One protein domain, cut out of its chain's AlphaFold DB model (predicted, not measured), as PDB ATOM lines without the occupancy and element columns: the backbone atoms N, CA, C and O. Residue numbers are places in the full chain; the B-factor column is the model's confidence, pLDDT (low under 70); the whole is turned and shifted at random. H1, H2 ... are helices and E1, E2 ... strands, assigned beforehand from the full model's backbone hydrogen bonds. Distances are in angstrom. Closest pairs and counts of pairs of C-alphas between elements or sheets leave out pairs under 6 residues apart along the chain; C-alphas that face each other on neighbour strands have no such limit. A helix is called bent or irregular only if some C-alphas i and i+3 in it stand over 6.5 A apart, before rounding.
ATOM      1  N   PHE A  50     186.966 131.370 146.098       97.25
ATOM      2  CA  PHE A  50     186.749 132.776 146.457       97.25
ATOM      3  C   PHE A  50     185.570 133.408 145.700       97.25
ATOM      4  O   PHE A  50     185.017 134.415 146.141       97.25
ATOM      5  N   LYS A  51     185.151 132.811 144.578       98.12
ATOM      6  CA  LYS A  51     184.042 133.285 143.747       98.12
ATOM      7  C   LYS A  51     183.281 132.110 143.145       98.12
ATOM      8  O   LYS A  51     183.899 131.134 142.727       98.12
ATOM      9  N   ALA A  52     181.963 132.241 143.049       98.25
ATOM     10  CA  ALA A  52     181.099 131.258 142.414       98.25
ATOM     11  C   ALA A  52     179.955 131.909 141.626       98.25
ATOM     12  O   ALA A  52     179.490 133.002 141.956       98.25
ATOM     13  N   ARG A  53     179.490 131.201 140.593       98.50
ATOM     14  CA  ARG A  53     178.237 131.481 139.894       98.50
ATOM     15  C   ARG A  53     177.465 130.178 139.722       98.50
ATOM     16  O   ARG A  53     178.038 129.210 139.230       98.50
ATOM     17  N   VAL A  54     176.192 130.175 140.096       98.44
ATOM     18  CA  VAL A  54     175.261 129.067 139.851       98.44
ATOM     19  C   VAL A  54     174.136 129.615 138.990       98.44
ATOM     20  O   VAL A  54     173.571 130.648 139.331       98.44
ATOM     21  N   SER A  55     173.852 128.969 137.861       98.06
ATOM     22  CA  SER A  55     172.876 129.491 136.905       98.06
ATOM     23  C   SER A  55     171.813 128.455 136.565       98.06
ATOM     24  O   SER A  55     172.160 127.318 136.239       98.06
ATOM     25  N   PHE A  56     170.550 128.871 136.551       97.88
ATOM     26  CA  PHE A  56     169.448 128.138 135.937       97.88
ATOM     27  C   PHE A  56     168.669 129.088 135.024       97.88
ATOM     28  O   PHE A  56     167.899 129.921 135.479       97.88
ATOM     29  N   CYS A  57     168.854 128.939 133.713       95.94
ATOM     30  CA  CYS A  57     168.154 129.732 132.706       95.94
ATOM     31  C   CYS A  57     167.492 128.785 131.710       95.94
ATOM     32  O   CYS A  57     168.170 127.966 131.084       95.94
ATOM     33  N   SER A  58     166.168 128.866 131.595       94.38
ATOM     34  CA  SER A  58     165.382 127.955 130.772       94.38
ATOM     35  C   SER A  58     164.167 128.662 130.184       94.38
ATOM     36  O   SER A  58     163.479 129.401 130.881       94.38
ATOM     37  N   GLY A  59     163.898 128.395 128.905       91.56
ATOM     38  CA  GLY A  59     162.645 128.743 128.227       91.56
ATOM     39  C   GLY A  59     161.690 127.552 128.101       91.56
ATOM     40  O   GLY A  59     160.813 127.564 127.245       91.56
ATOM     41  N   PHE A  60     161.907 126.486 128.878       92.94
ATOM     42  CA  PHE A  60     161.066 125.292 128.844       92.94
ATOM     43  C   PHE A  60     159.610 125.643 129.209       92.94
ATOM     44  O   PHE A  60     159.410 126.384 130.175       92.94
ATOM     45  N   PRO A  61     158.595 125.113 128.493       90.12
ATOM     46  CA  PRO A  61     157.186 125.459 128.702       90.12
ATOM     47  C   PRO A  61     156.613 124.790 129.964       90.12
ATOM     48  O   PRO A  61     155.718 123.949 129.913       90.12
ATOM     49  N   ILE A  62     157.144 125.145 131.137       92.44
ATOM     50  CA  ILE A  62     156.814 124.494 132.411       92.44
ATOM     51  C   ILE A  62     155.334 124.634 132.784       92.44
ATOM     52  O   ILE A  62     154.761 123.722 133.373       92.44
ATOM     53  N   PHE A  63     154.692 125.730 132.375       92.25
ATOM     54  CA  PHE A  63     153.287 126.010 132.671       92.25
ATOM     55  C   PHE A  63     152.315 125.061 131.957       92.25
ATOM     56  O   PHE A  63     151.206 124.871 132.438       92.25
ATOM     57  N   GLU A  64     152.720 124.418 130.857       92.69
ATOM     58  CA  GLU A  64     151.908 123.368 130.222       92.69
ATOM     59  C   GLU A  64     151.851 122.110 131.099       92.69
ATOM     60  O   GLU A  64     150.806 121.473 131.227       92.69
ATOM     61  N   ASN A  65     152.966 121.786 131.759       92.25
ATOM     62  CA  ASN A  65     153.078 120.617 132.632       92.25
ATOM     63  C   ASN A  65     152.584 120.896 134.058       92.25
ATOM     64  O   ASN A  65     152.131 119.982 134.747       92.25
ATOM     65  N   GLN A  66     152.697 122.143 134.520       93.88
ATOM     66  CA  GLN A  66     152.327 122.582 135.865       93.88
ATOM     67  C   GLN A  66     151.585 123.932 135.816       93.88
ATOM     68  O   GLN A  66     152.145 124.965 136.190       93.88
ATOM     69  N   PRO A  67     150.305 123.947 135.394       94.69
ATOM     70  CA  PRO A  67     149.560 125.189 135.165       94.69
ATOM     71  C   PRO A  67     149.428 126.099 136.390       94.69
ATOM     72  O   PRO A  67     149.407 127.318 136.253       94.69
ATOM     73  N   PHE A  68     149.389 125.529 137.599       94.69
ATOM     74  CA  PHE A  68     149.249 126.305 138.834       94.69
ATOM     75  C   PHE A  68     150.411 127.286 139.072       94.69
ATOM     76  O   PHE A  68     150.219 128.278 139.768       94.69
ATOM     77  N   LEU A  69     151.594 127.040 138.491       95.12
ATOM     78  CA  LEU A  69     152.757 127.920 138.636       95.12
ATOM     79  C   LEU A  69     152.515 129.314 138.046       95.12
ATOM     80  O   LEU A  69     153.048 130.292 138.563       95.12
ATOM     81  N   ALA A  70     151.686 129.423 137.002       95.12
ATOM     82  CA  ALA A  70     151.341 130.709 136.393       95.12
ATOM     83  C   ALA A  70     150.519 131.606 137.337       95.12
ATOM     84  O   ALA A  70     150.537 132.831 137.214       95.12
ATOM     85  N   GLU A  71     149.827 131.000 138.303       95.69
ATOM     86  CA  GLU A  71     148.913 131.675 139.225       95.69
ATOM     87  C   GLU A  71     149.563 132.065 140.561       95.69
ATOM     88  O   GLU A  71     148.896 132.670 141.402       95.69
ATOM     89  N   LEU A  72     150.836 131.723 140.778       94.81
ATOM     90  CA  LEU A  72     151.561 132.075 141.998       94.81
ATOM     91  C   LEU A  72     151.948 133.557 141.999       94.81
ATOM     92  O   LEU A  72     152.501 134.049 141.017       94.81
ATOM     93  N   ASP A  73     151.720 134.244 143.122       95.31
ATOM     94  CA  ASP A  73     152.182 135.627 143.327       95.31
ATOM     95  C   ASP A  73     153.716 135.711 143.475       95.31
ATOM     96  O   ASP A  73     154.321 136.713 143.108       95.31
ATOM     97  N   GLU A  74     154.339 134.643 143.985       95.31
ATOM     98  CA  GLU A  74     155.790 134.464 144.123       95.31
ATOM     99  C   GLU A  74     156.184 133.179 143.383       95.31
ATOM    100  O   GLU A  74     155.818 132.081 143.817       95.31
ATOM    101  N   PHE A  75     156.894 133.299 142.259       95.81
ATOM    102  CA  PHE A  75     157.119 132.170 141.350       95.81
ATOM    103  C   PHE A  75     158.565 131.664 141.349       95.81
ATOM    104  O   PHE A  75     158.856 130.670 142.023       95.81
ATOM    105  N   ILE A  76     159.466 132.278 140.569       96.94
ATOM    106  CA  ILE A  76     160.746 131.648 140.213       96.94
ATOM    107  C   ILE A  76     161.612 131.347 141.439       96.94
ATOM    108  O   ILE A  76     162.317 130.341 141.443       96.94
ATOM    109  N   LEU A  77     161.564 132.175 142.490       96.69
ATOM    110  CA  LEU A  77     162.346 131.940 143.706       96.69
ATOM    111  C   LEU A  77     161.770 130.817 144.570       96.69
ATOM    112  O   LEU A  77     162.533 130.061 145.176       96.69
ATOM    113  N   THR A  78     160.445 130.703 144.618       94.31
ATOM    114  CA  THR A  78     159.735 129.702 145.424       94.31
ATOM    115  C   THR A  78     159.815 128.314 144.798       94.31
ATOM    116  O   THR A  78     159.953 127.329 145.522       94.31
ATOM    117  N   ASP A  79     159.765 128.245 143.469       94.81
ATOM    118  CA  ASP A  79     159.859 127.002 142.708       94.81
ATOM    119  C   ASP A  79     161.331 126.603 142.496       94.81
ATOM    120  O   ASP A  79     161.929 125.930 143.341       94.81
ATOM    121  N   ILE A  80     161.973 127.082 141.423       96.50
ATOM    122  CA  ILE A  80     163.330 126.647 141.054       96.50
ATOM    123  C   ILE A  80     164.446 127.324 141.857       96.50
ATOM    124  O   ILE A  80     165.517 126.751 142.065       96.50
ATOM    125  N   GLY A  81     164.225 128.551 142.323       97.25
ATOM    126  CA  GLY A  81     165.232 129.324 143.041       97.25
ATOM    127  C   GLY A  81     165.591 128.692 144.380       97.25
ATOM    128  O   GLY A  81     166.753 128.749 144.781       97.25
ATOM    129  N   SER A  82     164.643 128.011 145.026       97.06
ATOM    130  CA  SER A  82     164.880 127.240 146.247       97.06
ATOM    131  C   SER A  82     165.982 126.190 146.040       97.06
ATOM    132  O   SER A  82     166.959 126.176 146.792       97.06
ATOM    133  N   HIS A  83     165.910 125.432 144.944       98.31
ATOM    134  CA  HIS A  83     166.914 124.460 144.518       98.31
ATOM    135  C   HIS A  83     168.277 125.101 144.200       98.31
ATOM    136  O   HIS A  83     169.333 124.585 144.579       98.31
ATOM    137  N   VAL A  84     168.286 126.245 143.508       98.50
ATOM    138  CA  VAL A  84     169.527 126.956 143.151       98.50
ATOM    139  C   VAL A  84     170.227 127.507 144.398       98.50
ATOM    140  O   VAL A  84     171.438 127.338 144.560       98.50
ATOM    141  N   LEU A  85     169.480 128.132 145.310       98.56
ATOM    142  CA  LEU A  85     170.001 128.636 146.582       98.56
ATOM    143  C   LEU A  85     170.487 127.493 147.479       98.56
ATOM    144  O   LEU A  85     171.503 127.621 148.168       98.56
ATOM    145  N   ASP A  86     169.803 126.355 147.433       98.69
ATOM    146  CA  ASP A  86     170.208 125.139 148.115       98.69
ATOM    147  C   ASP A  86     171.559 124.604 147.605       98.69
ATOM    148  O   ASP A  86     172.447 124.316 148.413       98.69
ATOM    149  N   ILE A  87     171.771 124.570 146.282       98.81
ATOM    150  CA  ILE A  87     173.066 124.228 145.672       98.81
ATOM    151  C   ILE A  87     174.163 125.198 146.128       98.81
ATOM    152  O   ILE A  87     175.250 124.754 146.507       98.81
ATOM    153  N   CYS A  88     173.894 126.508 146.130       98.62
ATOM    154  CA  CYS A  88     174.845 127.512 146.616       98.62
ATOM    155  C   CYS A  88     175.270 127.223 148.062       98.62
ATOM    156  O   CYS A  88     176.468 127.202 148.361       98.62
ATOM    157  N   ARG A  89     174.305 126.928 148.945       98.56
ATOM    158  CA  ARG A  89     174.589 126.579 150.342       98.56
ATOM    159  C   ARG A  89     175.357 125.267 150.471       98.56
ATOM    160  O   ARG A  89     176.339 125.180 151.206       98.56
ATOM    161  N   PHE A  90     174.951 124.249 149.716       98.69
ATOM    162  CA  PHE A  90     175.587 122.935 149.710       98.69
ATOM    163  C   PHE A  90     177.061 123.000 149.288       98.69
ATOM    164  O   PHE A  90     177.924 122.361 149.903       98.69
ATOM    165  N   LEU A  91     177.373 123.778 148.250       98.38
ATOM    166  CA  LEU A  91     178.730 123.898 147.727       98.38
ATOM    167  C   LEU A  91     179.596 124.833 148.581       98.38
ATOM    168  O   LEU A  91     180.713 124.443 148.931       98.38
ATOM    169  N   PHE A  92     179.087 126.011 148.961       98.06
ATOM    170  CA  PHE A  92     179.907 127.118 149.479       98.06
ATOM    171  C   PHE A  92     179.663 127.490 150.955       98.06
ATOM    172  O   PHE A  92     180.372 128.355 151.481       98.06
ATOM    173  N   GLY A  93     178.729 126.822 151.641       97.88
ATOM    174  CA  GLY A  93     178.415 127.032 153.059       97.88
ATOM    175  C   GLY A  93     177.219 127.958 153.292       97.88
ATOM    176  O   GLY A  93     176.460 128.257 152.382       97.88
ATOM    177  N   GLU A  94     177.021 128.417 154.525       98.50
ATOM    178  CA  GLU A  94     175.898 129.308 154.841       98.50
ATOM    179  C   GLU A  94     176.131 130.744 154.344       98.50
ATOM    180  O   GLU A  94     177.263 131.236 154.307       98.50
ATOM    181  N   VAL A  95     175.037 131.412 153.979       98.56
ATOM    182  CA  VAL A  95     175.021 132.808 153.523       98.56
ATOM    183  C   VAL A  95     175.111 133.743 154.735       98.56
ATOM    184  O   VAL A  95     174.410 133.538 155.721       98.56
ATOM    185  N   GLU A  96     175.956 134.770 154.653       98.56
ATOM    186  CA  GLU A  96     176.054 135.861 155.634       98.56
ATOM    187  C   GLU A  96     175.033 136.958 155.313       98.56
ATOM    188  O   GLU A  96     174.205 137.330 156.141       98.56
ATOM    189  N   THR A  97     175.073 137.462 154.077       98.56
ATOM    190  CA  THR A  97     174.169 138.495 153.566       98.56
ATOM    191  C   THR A  97     173.849 138.246 152.100       98.56
ATOM    192  O   THR A  97     174.628 137.623 151.370       98.56
ATOM    193  N   LEU A  98     172.695 138.741 151.655       98.56
ATOM    194  CA  LEU A  98     172.291 138.669 150.258       98.56
ATOM    195  C   LEU A  98     171.588 139.943 149.796       98.56
ATOM    196  O   LEU A  98     170.987 140.661 150.592       98.56
ATOM    197  N   MET A  99     171.650 140.181 148.492       98.62
ATOM    198  CA  MET A  99     170.852 141.163 147.768       98.62
ATOM    199  C   MET A  99     170.168 140.445 146.610       98.62
ATOM    200  O   MET A  99     170.807 139.664 145.902       98.62
ATOM    201  N   CYS A 100     168.879 140.710 146.415       98.38
ATOM    202  CA  CYS A 100     168.083 140.085 145.367       98.38
ATOM    203  C   CYS A 100     167.407 141.142 144.495       98.38
ATOM    204  O   CYS A 100     166.934 142.158 145.001       98.38
ATOM    205  N   HIS A 101     167.365 140.884 143.191       98.38
ATOM    206  CA  HIS A 101     166.572 141.637 142.232       98.38
ATOM    207  C   HIS A 101     165.719 140.673 141.409       98.38
ATOM    208  O   HIS A 101     166.242 139.705 140.850       98.38
ATOM    209  N   THR A 102     164.422 140.951 141.326       97.88
ATOM    210  CA  THR A 102     163.446 140.134 140.607       97.88
ATOM    211  C   THR A 102     162.787 140.926 139.487       97.88
ATOM    212  O   THR A 102     162.746 142.155 139.517       97.88
ATOM    213  N   GLN A 103     162.288 140.219 138.476       97.06
ATOM    214  CA  GLN A 103     161.564 140.832 137.371       97.06
ATOM    215  C   GLN A 103     160.506 139.879 136.804       97.06
ATOM    216  O   GLN A 103     160.767 138.697 136.564       97.06
ATOM    217  N   SER A 104     159.321 140.417 136.522       95.56
ATOM    218  CA  SER A 104     158.289 139.743 135.727       95.56
ATOM    219  C   SER A 104     158.482 140.103 134.256       95.56
ATOM    220  O   SER A 104     158.371 141.267 133.872       95.56
ATOM    221  N   VAL A 105     158.834 139.107 133.443       90.88
ATOM    222  CA  VAL A 105     159.109 139.271 132.002       90.88
ATOM    223  C   VAL A 105     158.119 138.516 131.120       90.88
ATOM    224  O   VAL A 105     157.831 138.960 130.010       90.88
ATOM    225  N   ASN A 106     157.590 137.391 131.605       88.56
ATOM    226  CA  ASN A 106     156.704 136.533 130.829       88.56
ATOM    227  C   ASN A 106     155.259 137.040 130.947       88.56
ATOM    228  O   ASN A 106     154.764 137.179 132.066       88.56
ATOM    229  N   PRO A 107     154.559 137.302 129.830       88.75
ATOM    230  CA  PRO A 107     153.135 137.599 129.886       88.75
ATOM    231  C   PRO A 107     152.356 136.351 130.321       88.75
ATOM    232  O   PRO A 107     152.715 135.231 129.964       88.75
ATOM    233  N   GLY A 108     151.267 136.547 131.067       89.62
ATOM    234  CA  GLY A 108     150.366 135.456 131.460       89.62
ATOM    235  C   GLY A 108     150.759 134.691 132.727       89.62
ATOM    236  O   GLY A 108     150.097 133.709 133.042       89.62
ATOM    237  N   ILE A 109     151.779 135.142 133.465       94.06
ATOM    238  CA  ILE A 109     152.063 134.676 134.830       94.06
ATOM    239  C   ILE A 109     151.938 135.837 135.819       94.06
ATOM    240  O   ILE A 109     152.198 136.986 135.455       94.06
ATOM    241  N   LYS A 110     151.535 135.549 137.058       95.50
ATOM    242  CA  LYS A 110     151.395 136.563 138.116       95.50
ATOM    243  C   LYS A 110     152.735 136.934 138.754       95.50
ATOM    244  O   LYS A 110     153.033 138.119 138.891       95.50
ATOM    245  N   GLY A 111     153.529 135.931 139.119       95.19
ATOM    246  CA  GLY A 111     154.795 136.106 139.821       95.19
ATOM    247  C   GLY A 111     155.972 136.524 138.939       95.19
ATOM    248  O   GLY A 111     155.875 136.732 137.726       95.19
ATOM    249  N   GLU A 112     157.128 136.651 139.574       96.69
ATOM    250  CA  GLU A 112     158.396 136.961 138.932       96.69
ATOM    251  C   GLU A 112     158.959 135.746 138.180       96.69
ATOM    252  O   GLU A 112     159.014 134.636 138.704       96.69
ATOM    253  N   GLY A 113     159.396 135.954 136.933       95.88
ATOM    254  CA  GLY A 113     159.992 134.905 136.092       95.88
ATOM    255  C   GLY A 113     161.522 134.935 136.060       95.88
ATOM    256  O   GLY A 113     162.145 134.015 135.540       95.88
ATOM    257  N   VAL A 114     162.130 136.000 136.587       97.25
ATOM    258  CA  VAL A 114     163.581 136.211 136.636       97.25
ATOM    259  C   VAL A 114     163.971 136.624 138.046       97.25
ATOM    260  O   VAL A 114     163.357 137.525 138.621       97.25
ATOM    261  N   ALA A 115     165.032 136.019 138.577       98.19
ATOM    262  CA  ALA A 115     165.632 136.419 139.840       98.19
ATOM    263  C   ALA A 115     167.158 136.378 139.769       98.19
ATOM    264  O   ALA A 115     167.757 135.465 139.217       98.19
ATOM    265  N   ASN A 116     167.784 137.384 140.367       98.44
ATOM    266  CA  ASN A 116     169.226 137.523 140.486       98.44
ATOM    267  C   ASN A 116     169.561 137.683 141.965       98.44
ATOM    268  O   ASN A 116     169.049 138.605 142.602       98.44
ATOM    269  N   VAL A 117     170.414 136.821 142.516       98.69
ATOM    270  CA  VAL A 117     170.786 136.850 143.937       98.69
ATOM    271  C   VAL A 117     172.299 136.917 144.078       98.69
ATOM    272  O   VAL A 117     173.017 135.993 143.699       98.69
ATOM    273  N   MET A 118     172.800 138.006 144.653       98.75
ATOM    274  CA  MET A 118     174.200 138.138 145.044       98.75
ATOM    275  C   MET A 118     174.336 137.842 146.535       98.75
ATOM    276  O   MET A 118     173.624 138.421 147.349       98.75
ATOM    277  N   MET A 119     175.243 136.935 146.888       98.75
ATOM    278  CA  MET A 119     175.436 136.424 148.241       98.75
ATOM    279  C   MET A 119     176.889 136.588 148.677       98.75
ATOM    280  O   MET A 119     177.820 136.206 147.959       98.75
ATOM    281  N   LYS A 120     177.074 137.088 149.897       98.69
ATOM    282  CA  LYS A 120     178.319 136.955 150.651       98.69
ATOM    283  C   LYS A 120     178.180 135.730 151.550       98.69
ATOM    284  O   LYS A 120     177.276 135.681 152.378       98.69
ATOM    285  N   MET A 121     179.040 134.732 151.374       98.56
ATOM    286  CA  MET A 121     179.024 133.513 152.190       98.56
ATOM    287  C   MET A 121     179.862 133.706 153.459       98.56
ATOM    288  O   MET A 121     180.889 134.382 153.412       98.56
ATOM    289  N   ASN A 122     179.514 133.025 154.556       98.44
ATOM    290  CA  ASN A 122     180.312 133.026 155.797       98.44
ATOM    291  C   ASN A 122     181.747 132.506 155.582       98.44
ATOM    292  O   ASN A 122     182.667 132.846 156.318       98.44
ATOM    293  N   SER A 123     181.952 131.687 154.548       95.88
ATOM    294  CA  SER A 123     183.263 131.192 154.115       95.88
ATOM    295  C   SER A 123     184.140 132.256 153.432       95.88
ATOM    296  O   SER A 123     185.301 131.986 153.124       95.88
ATOM    297  N   GLY A 124     183.602 133.452 153.166       96.75
ATOM    298  CA  GLY A 124     184.250 134.521 152.403       96.75
ATOM    299  C   GLY A 124     184.067 134.417 150.884       96.75
ATOM    300  O   GLY A 124     184.580 135.262 150.153       96.75
ATOM    301  N   VAL A 125     183.345 133.405 150.389       98.44
ATOM    302  CA  VAL A 125     183.034 133.264 148.957       98.44
ATOM    303  C   VAL A 125     182.022 134.330 148.529       98.44
ATOM    304  O   VAL A 125     180.985 134.501 149.168       98.44
ATOM    305  N   SER A 126     182.284 135.007 147.409       98.62
ATOM    306  CA  SER A 126     181.277 135.812 146.706       98.62
ATOM    307  C   SER A 126     180.519 134.922 145.718       98.62
ATOM    308  O   SER A 126     181.101 134.464 144.732       98.62
ATOM    309  N   CYS A 127     179.234 134.673 145.957       98.69
ATOM    310  CA  CYS A 127     178.413 133.778 145.141       98.69
ATOM    311  C   CYS A 127     177.293 134.546 144.429       98.69
ATOM    312  O   CYS A 127     176.613 135.364 145.038       98.69
ATOM    313  N   TYR A 128     177.087 134.273 143.144       98.69
ATOM    314  CA  TYR A 128     175.999 134.849 142.352       98.69
ATOM    315  C   TYR A 128     175.098 133.738 141.805       98.69
ATOM    316  O   TYR A 128     175.591 132.814 141.159       98.69
ATOM    317  N   ALA A 129     173.799 133.824 142.075       98.31
ATOM    318  CA  ALA A 129     172.773 132.947 141.523       98.31
ATOM    319  C   ALA A 129     171.916 133.715 140.507       98.31
ATOM    320  O   ALA A 129     171.512 134.845 140.796       98.31
ATOM    321  N   ALA A 130     171.681 133.123 139.332       90.56
ATOM    322  CA  ALA A 130     170.962 133.747 138.216       90.56
ATOM    323  C   ALA A 130     170.200 132.749 137.346       90.56
ATOM    324  O   ALA A 130     170.533 131.544 137.401       90.56
TER     325      ALA A 130
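This is residues 50 to 130 of the 130 residues of the protein "Oxidoreductase domain-containing protein" of hydrothermal vent metagenome (UniProt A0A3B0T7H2). A twisted sheet of four strands has one long helix, H3, over one face, running along the strands, while the other face bears no named helix. Two short helices, H1 and H2, sit beyond one end of the sheet, the same end as the loop of residues 104 to 113 between E2 and E3, and the whole is only just a rod. The printed part has 81 residues, with three named helices and four named strands in the order E1, H1, H2, H3, E2, E3, E4, of mixed class. The mixed sheet runs E1, E4, E3, E2. It is only just compact, close to loose, with a radius of gyration of the C-alphas of 13.6 A and spans of 40 by 20 by 16 A.

E1, residues 51 to 54, begins at C-alpha 51 (184.042, 133.285, 143.747) and is 10.5 A long. H1 is residues 62 to 65, 5.4 A, and H2 is residues 67 to 71, 7.7 A. H3, residues 77 to 92, runs 19.1 A from C-alpha 77 at (162.346, 131.940, 143.706); it is neither bent nor irregular, but only just: C-alphas 79 and 82 are 6.1 A apart. E2, residues 95 to 103, is 22.5 A long, and E3, residues 114 to 121, 22.1 A. E4, residues 126 to 129, is 10.4 A long and ends at C-alpha 129 (172.773, 132.947, 141.523).

E1 and E2 are the edge strands. E1 is parallel to E4 at 11 degrees, with N 52 and O 126 2.9 A apart, within hydrogen-bond range. E4 and E3 form a hairpin, antiparallel at 160 degrees, with N 119 and O 127 at 2.8 A. E3 and E2 form another, at 166 degrees, with N 116 and O 101 at 2.8 A. E2, E3 and E4 make a meander, each strand the antiparallel neighbour of the one before. H3 is on the sheet at a height of 9.3 A, two layers, with helix on one face. It lies over E4, E3 and, only just, E2, with 3 of its C-alphas there, and on the local plane stands at 26 degrees to E3. Its closest C-alphas to E3 are those of Leu 77 and Ala 115, 6.8 A. H1 and H2 are not on the sheet; they are close but not clearly touching, the C-alphas of Phe 63 and Leu 69 being 6.3 A apart. H2 and H3 are only just apart, closest 8.2 A. O i to N i+4 pairs are within range in 9 of 12 for H3 and 0 of 1 for H2, which has 2 of 2 O i to N i+3 pairs; H1 is too short for an i+4 pair.

The two C-alphas farthest apart, those of Glu 64 and Gly 124, are 40.8 A apart. The printed part has no cut and ends at residue 130, the chain's last. No link is long. The mean pLDDT of the printed part is 96.3, and no printed residue is under 70.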